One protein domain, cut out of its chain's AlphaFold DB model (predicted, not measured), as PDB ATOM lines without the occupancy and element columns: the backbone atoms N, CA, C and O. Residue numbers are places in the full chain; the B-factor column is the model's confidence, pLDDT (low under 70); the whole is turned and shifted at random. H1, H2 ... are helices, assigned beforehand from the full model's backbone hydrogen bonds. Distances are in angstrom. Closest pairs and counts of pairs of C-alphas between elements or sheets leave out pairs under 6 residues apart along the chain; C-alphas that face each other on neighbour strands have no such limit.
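Overview. This is residues 8 to 58 of the 102 residues of the protein "MICOS complex subunit MIC13" of Caenorhabditis elegans (UniProt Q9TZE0). The model is an open V of two helical arms that do not close on each other: H1 makes one arm, and H2, followed by the short H3, makes the other, with residues 27 to 33 at the corner. Residues 53 to 58 form a tail after H3. The printed part has 51 residues with three named helices, H1, H2, H3 in chain order, and no named strand; the class is all helix. It is only just extended, close to loose, with a radius of gyration of the C-alphas of 15.0 A, and flat, spanning 38 by 33 by 17 A.

Along the chain. H1, residues 8 to 26, begins at C-alpha 8 (37.231, -9.619, -13.221) and is 26.2 A long. H2, residues 34 to 47, is 20.1 A long. H3, residues 49 to 52, ends at C-alpha 52 (17.195, -36.110, -18.798).

Arrangement. H1 is apart from H2 and from H3. H2 and H3 meet only through their tight link, Ile 48. Every O i to N i+4 pair is within hydrogen-bond range in H1 and H2; H3 is too short for one.

Size, cuts and confidence. The farthest C-alphas, of Ala 8 and Val 35, are 40.0 A apart. The printed part has no cut. Residues 48 to 58 have pLDDT under 70.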
ATOM      1  N   ALA A   8      38.648  -9.386 -12.940       86.59
ATOM      2  CA  ALA A   8      37.231  -9.619 -13.221       86.59
ATOM      3  C   ALA A   8      36.926 -11.113 -13.418       86.59
ATOM      4  O   ALA A   8      36.006 -11.649 -12.805       86.59
ATOM      5  N   LYS A   9      37.744 -11.825 -14.208       86.18
ATOM      6  CA  LYS A   9      37.594 -13.275 -14.406       86.18
ATOM      7  C   LYS A   9      37.770 -14.052 -13.100       86.18
ATOM      8  O   LYS A   9      37.055 -15.028 -12.876       86.18
ATOM      9  N   LEU A  10      38.706 -13.634 -12.246       85.95
ATOM     10  CA  LEU A  10      38.886 -14.219 -10.919       85.95
ATOM     11  C   LEU A  10      37.665 -13.948 -10.032       85.95
ATOM     12  O   LEU A  10      37.141 -14.886  -9.442       85.95
ATOM     13  N   GLY A  11      37.167 -12.711 -10.006       88.09
ATOM     14  CA  GLY A  11      35.975 -12.321  -9.255       88.09
ATOM     15  C   GLY A  11      34.732 -13.106  -9.672       88.09
ATOM     16  O   GLY A  11      34.028 -13.620  -8.812       88.09
ATOM     17  N   ILE A  12      34.510 -13.299 -10.976       90.22
ATOM     18  CA  ILE A  12      33.412 -14.134 -11.490       90.22
ATOM     19  C   ILE A  12      33.562 -15.581 -11.011       90.22
ATOM     20  O   ILE A  12      32.595 -16.171 -10.539       90.22
ATOM     21  N   LYS A  13      34.767 -16.164 -11.088       88.74
ATOM     22  CA  LYS A  13      35.005 -17.533 -10.604       88.74
ATOM     23  C   LYS A  13      34.752 -17.663  -9.104       88.74
ATOM     24  O   LYS A  13      34.068 -18.591  -8.690       88.74
ATOM     25  N   VAL A  14      35.278 -16.734  -8.307       90.12
ATOM     26  CA  VAL A  14      35.076 -16.714  -6.853       90.12
ATOM     27  C   VAL A  14      33.594 -16.535  -6.525       90.12
ATOM     28  O   VAL A  14      33.072 -17.271  -5.697       90.12
ATOM     29  N   GLY A  15      32.897 -15.634  -7.219       89.98
ATOM     30  CA  GLY A  15      31.459 -15.414  -7.060       89.98
ATOM     31  C   GLY A  15      30.623 -16.646  -7.411       89.98
ATOM     32  O   GLY A  15      29.712 -16.989  -6.666       89.98
ATOM     33  N   LEU A  16      30.965 -17.360  -8.488       90.16
ATOM     34  CA  LEU A  16      30.301 -18.615  -8.858       90.16
ATOM     35  C   LEU A  16      30.508 -19.704  -7.800       90.16
ATOM     36  O   LEU A  16      29.549 -20.370  -7.416       90.16
ATOM     37  N   VAL A  17      31.736 -19.865  -7.299       89.98
ATOM     38  CA  VAL A  17      32.040 -20.844  -6.242       89.98
ATOM     39  C   VAL A  17      31.319 -20.477  -4.944       89.98
ATOM     40  O   VAL A  17      30.645 -21.322  -4.363       89.98
ATOM     41  N   ALA A  18      31.393 -19.216  -4.514       88.64
ATOM     42  CA  ALA A  18      30.717 -18.739  -3.310       88.64
ATOM     43  C   ALA A  18      29.190 -18.876  -3.415       88.64
ATOM     44  O   ALA A  18      28.551 -19.320  -2.463       88.64
ATOM     45  N   GLY A  19      28.611 -18.561  -4.577       87.43
ATOM     46  CA  GLY A  19      27.187 -18.747  -4.854       87.43
ATOM     47  C   GLY A  19      26.768 -20.214  -4.770       87.43
ATOM     48  O   GLY A  19      25.776 -20.527  -4.115       87.43
ATOM     49  N   ALA A  20      27.551 -21.126  -5.351       86.98
ATOM     50  CA  ALA A  20      27.294 -22.564  -5.260       86.98
ATOM     51  C   ALA A  20      27.366 -23.075  -3.811       86.98
ATOM     52  O   ALA A  20      26.477 -23.801  -3.369       86.98
ATOM     53  N   VAL A  21      28.379 -22.651  -3.044       84.20
ATOM     54  CA  VAL A  21      28.511 -23.001  -1.622       84.20
ATOM     55  C   VAL A  21      27.326 -22.464  -0.821       84.20
ATOM     56  O   VAL A  21      26.698 -23.219  -0.080       84.20
ATOM     57  N   LYS A  22      26.963 -21.191  -1.004       85.76
ATOM     58  CA  LYS A  22      25.834 -20.563  -0.308       85.76
ATOM     59  C   LYS A  22      24.518 -21.283  -0.599       85.76
ATOM     60  O   LYS A  22      23.813 -21.644   0.338       85.76
ATOM     61  N   LEU A  23      24.241 -21.583  -1.869       84.25
ATOM     62  CA  LEU A  23      23.071 -22.370  -2.265       84.25
ATOM     63  C   LEU A  23      23.091 -23.777  -1.660       84.25
ATOM     64  O   LEU A  23      22.036 -24.277  -1.281       84.25
ATOM     65  N   SER A  24      24.264 -24.408  -1.540       82.73
ATOM     66  CA  SER A  24      24.379 -25.737  -0.929       82.73
ATOM     67  C   SER A  24      24.093 -25.740   0.574       82.73
ATOM     68  O   SER A  24      23.515 -26.700   1.079       82.73
ATOM     69  N   ILE A  25      24.448 -24.656   1.270       79.96
ATOM     70  CA  ILE A  25      24.141 -24.455   2.689       79.96
ATOM     71  C   ILE A  25      22.650 -24.149   2.865       79.96
ATOM     72  O   ILE A  25      21.992 -24.782   3.683       79.96
ATOM     73  N   ASP A  26      22.098 -23.229   2.070       80.29
ATOM     74  CA  ASP A  26      20.689 -22.826   2.175       80.29
ATOM     75  C   ASP A  26      19.725 -23.973   1.817       80.29
ATOM     76  O   ASP A  26      18.648 -24.083   2.401       80.29
ATOM     77  N   ASN A  27      20.111 -24.858   0.891       77.04
ATOM     78  CA  ASN A  27      19.347 -26.069   0.566       77.04
ATOM     79  C   ASN A  27      19.684 -27.263   1.468       77.04
ATOM     80  O   ASN A  27      19.168 -28.355   1.230       77.04
ATOM     81  N   ASP A  28      20.539 -27.070   2.479       76.55
ATOM     82  CA  ASP A  28      20.913 -28.096   3.451       76.55
ATOM     83  C   ASP A  28      21.398 -29.393   2.763       76.55
ATOM     84  O   ASP A  28      21.089 -30.506   3.178       76.55
ATOM     85  N   ILE A  29      22.145 -29.256   1.657       73.35
ATOM     86  CA  ILE A  29      22.599 -30.393   0.831       73.35
ATOM     87  C   ILE A  29      23.541 -31.302   1.630       73.35
ATOM     88  O   ILE A  29      23.563 -32.515   1.436       73.35
ATOM     89  N   TRP A  30      24.304 -30.705   2.546       73.53
ATOM     90  CA  TRP A  30      25.253 -31.380   3.429       73.53
ATOM     91  C   TRP A  30      24.636 -31.766   4.778       73.53
ATOM     92  O   TRP A  30      25.364 -32.165   5.688       73.53
ATOM     93  N   SER A  31      23.315 -31.622   4.941       70.91
ATOM     94  CA  SER A  31      22.638 -32.037   6.166       70.91
ATOM     95  C   SER A  31      22.866 -33.521   6.403       70.91
ATOM     96  O   SER A  31      22.622 -34.347   5.525       70.91
ATOM     97  N   THR A  32      23.222 -33.887   7.630       74.35
ATOM     98  CA  THR A  32      23.184 -35.285   8.079       74.35
ATOM     99  C   THR A  32      21.749 -35.777   8.308       74.35
ATOM    100  O   THR A  32      21.529 -36.937   8.656       74.35
ATOM    101  N   ASN A  33      20.749 -34.909   8.114       72.81
ATOM    102  CA  ASN A  33      19.345 -35.265   8.219       72.81
ATOM    103  C   ASN A  33      18.852 -35.981   6.948       72.81
ATOM    104  O   ASN A  33      18.525 -35.357   5.935       72.81
ATOM    105  N   ASN A  34      18.718 -37.305   7.052       71.07
ATOM    106  CA  ASN A  34      18.247 -38.190   5.983       71.07
ATOM    107  C   ASN A  34      16.886 -37.785   5.379       71.07
ATOM    108  O   ASN A  34      16.643 -38.041   4.198       71.07
ATOM    109  N   VAL A  35      15.997 -37.145   6.154       75.35
ATOM    110  CA  VAL A  35      14.658 -36.748   5.679       75.35
ATOM    111  C   VAL A  35      14.767 -35.645   4.624       75.35
ATOM    112  O   VAL A  35      14.213 -35.773   3.533       75.35
ATOM    113  N   LYS A  36      15.556 -34.600   4.905       70.92
ATOM    114  CA  LYS A  36      15.771 -33.483   3.972       70.92
ATOM    115  C   LYS A  36      16.527 -33.915   2.717       70.92
ATOM    116  O   LYS A  36      16.158 -33.508   1.616       70.92
ATOM    117  N   GLY A  37      17.538 -34.776   2.870       71.82
ATOM    118  CA  GLY A  37      18.279 -35.336   1.736       71.82
ATOM    119  C   GLY A  37      17.368 -36.106   0.770       71.82
ATOM    120  O   GLY A  37      17.442 -35.910  -0.444       71.82
ATOM    121  N   SER A  38      16.446 -36.913   1.310       70.92
ATOM    122  CA  SER A  38      15.443 -37.635   0.518       70.92
ATOM    123  C   SER A  38      14.483 -36.686  -0.208       70.92
ATOM    124  O   SER A  38      14.254 -36.841  -1.408       70.92
ATOM    125  N   GLU A  39      13.966 -35.651   0.464       79.77
ATOM    126  CA  GLU A  39      13.088 -34.655  -0.169       79.77
ATOM    127  C   GLU A  39      13.775 -33.905  -1.317       79.77
ATOM    128  O   GLU A  39      13.177 -33.705  -2.380       79.77
ATOM    129  N   LEU A  40      15.035 -33.503  -1.130       76.47
ATOM    130  CA  LEU A  40      15.811 -32.830  -2.166       76.47
ATOM    131  C   LEU A  40      16.065 -33.759  -3.360       76.47
ATOM    132  O   LEU A  40      15.894 -33.340  -4.506       76.47
ATOM    133  N   TYR A  41      16.399 -35.027  -3.107       73.96
ATOM    134  CA  TYR A  41      16.557 -36.033  -4.157       73.96
ATOM    135  C   TYR A  41      15.252 -36.258  -4.936       73.96
ATOM    136  O   TYR A  41      15.262 -36.328  -6.166       73.96
ATOM    137  N   GLN A  42      14.104 -36.288  -4.256       76.85
ATOM    138  CA  GLN A  42      12.802 -36.393  -4.918       76.85
ATOM    139  C   GLN A  42      12.480 -35.150  -5.758       76.85
ATOM    140  O   GLN A  42      11.980 -35.285  -6.876       76.85
ATOM    141  N   LYS A  43      12.812 -33.937  -5.287       77.88
ATOM    142  CA  LYS A  43      12.695 -32.708  -6.096       77.88
ATOM    143  C   LYS A  43      13.593 -32.770  -7.332       77.88
ATOM    144  O   LYS A  43      13.122 -32.477  -8.428       77.88
ATOM    145  N   LEU A  44      14.844 -33.203  -7.181       76.88
ATOM    146  CA  LEU A  44      15.777 -33.402  -8.290       76.88
ATOM    147  C   LEU A  44      15.200 -34.384  -9.321       76.88
ATOM    148  O   LEU A  44      15.163 -34.089 -10.517       76.88
ATOM    149  N   LYS A  45      14.661 -35.513  -8.854       74.52
ATOM    150  CA  LYS A  45      14.014 -36.510  -9.711       74.52
ATOM    151  C   LYS A  45      12.754 -35.993 -10.395       74.52
ATOM    152  O   LYS A  45      12.481 -36.384 -11.523       74.52
ATOM    153  N   LYS A  46      11.989 -35.122  -9.740       75.90
ATOM    154  CA  LYS A  46      10.752 -34.564 -10.293       75.90
ATOM    155  C   LYS A  46      10.998 -33.454 -11.312       75.90
ATOM    156  O   LYS A  46      10.242 -33.364 -12.269       75.90
ATOM    157  N   TYR A  47      12.002 -32.601 -11.105       74.00
ATOM    158  CA  TYR A  47      12.203 -31.404 -11.932       74.00
ATOM    159  C   TYR A  47      13.328 -31.537 -12.959       74.00
ATOM    160  O   TYR A  47      13.229 -30.947 -14.028       74.00
ATOM    161  N   ILE A  48      14.384 -32.297 -12.657       68.77
ATOM    162  CA  ILE A  48      15.571 -32.397 -13.521       68.77
ATOM    163  C   ILE A  48      15.565 -33.714 -14.295       68.77
ATOM    164  O   ILE A  48      15.752 -33.710 -15.513       68.77
ATOM    165  N   LEU A  49      15.300 -34.836 -13.612       64.35
ATOM    166  CA  LEU A  49      15.360 -36.156 -14.245       64.35
ATOM    167  C   LEU A  49      14.345 -36.413 -15.372       64.35
ATOM    168  O   LEU A  49      14.762 -37.040 -16.343       64.35
ATOM    169  N   PRO A  50      13.078 -35.940 -15.370       61.73
ATOM    170  CA  PRO A  50      12.142 -36.338 -16.425       61.73
ATOM    171  C   PRO A  50      12.578 -35.827 -17.805       61.73
ATOM    172  O   PRO A  50      12.333 -36.493 -18.803       61.73
ATOM    173  N   GLY A  51      13.276 -34.684 -17.859       59.93
ATOM    174  CA  GLY A  51      13.864 -34.149 -19.090       59.93
ATOM    175  C   GLY A  51      15.214 -34.768 -19.470       59.93
ATOM    176  O   GLY A  51      15.643 -34.618 -20.609       59.93
ATOM    177  N   THR A  52      15.885 -35.471 -18.553       58.31
ATOM    178  CA  THR A  52      17.195 -36.110 -18.798       58.31
ATOM    179  C   THR A  52      17.117 -37.618 -19.025       58.31
ATOM    180  O   THR A  52      18.048 -38.172 -19.602       58.31
ATOM    181  N   VAL A  53      16.012 -38.293 -18.675       54.26
ATOM    182  CA  VAL A  53      15.825 -39.730 -18.984       54.26
ATOM    183  C   VAL A  53      15.762 -39.991 -20.501       54.26
ATOM    184  O   VAL A  53      15.997 -41.110 -20.944       54.26
ATOM    185  N   VAL A  54      15.518 -38.964 -21.324       56.87
ATOM    186  CA  VAL A  54      15.457 -39.095 -22.792       56.87
ATOM    187  C   VAL A  54      16.842 -39.097 -23.465       56.87
ATOM    188  O   VAL A  54      16.917 -39.122 -24.687       56.87
ATOM    189  N   PHE A  55      17.946 -39.134 -22.710       54.15
ATOM    190  CA  PHE A  55      19.276 -39.418 -23.266       54.15
ATOM    191  C   PHE A  55      19.729 -40.848 -22.925       54.15
ATOM    192  O   PHE A  55      20.521 -41.038 -22.004       54.15
ATOM    193  N   PRO A  56      19.275 -41.876 -23.664       55.42
ATOM    194  CA  PRO A  56      19.876 -43.204 -23.612       55.42
ATOM    195  C   PRO A  56      21.166 -43.308 -24.446       55.42
ATOM    196  O   PRO A  56      21.651 -44.414 -24.677       55.42
ATOM    197  N   GLU A  57      21.755 -42.198 -24.907       57.08
ATOM    198  CA  GLU A  57      23.074 -42.241 -25.543       57.08
ATOM    199  C   GLU A  57      24.155 -42.424 -24.474       57.08
ATOM    200  O   GLU A  57      24.740 -41.472 -23.971       57.08
ATOM    201  N   GLN A  58      24.387 -43.691 -24.123       60.44
ATOM    202  CA  GLN A  58      25.607 -44.182 -23.484       60.44
ATOM    203  C   GLN A  58      25.983 -43.402 -22.218       60.44
ATOM    204  O   GLN A  58      26.974 -42.669 -22.178       60.44
TER     205      GLN A  58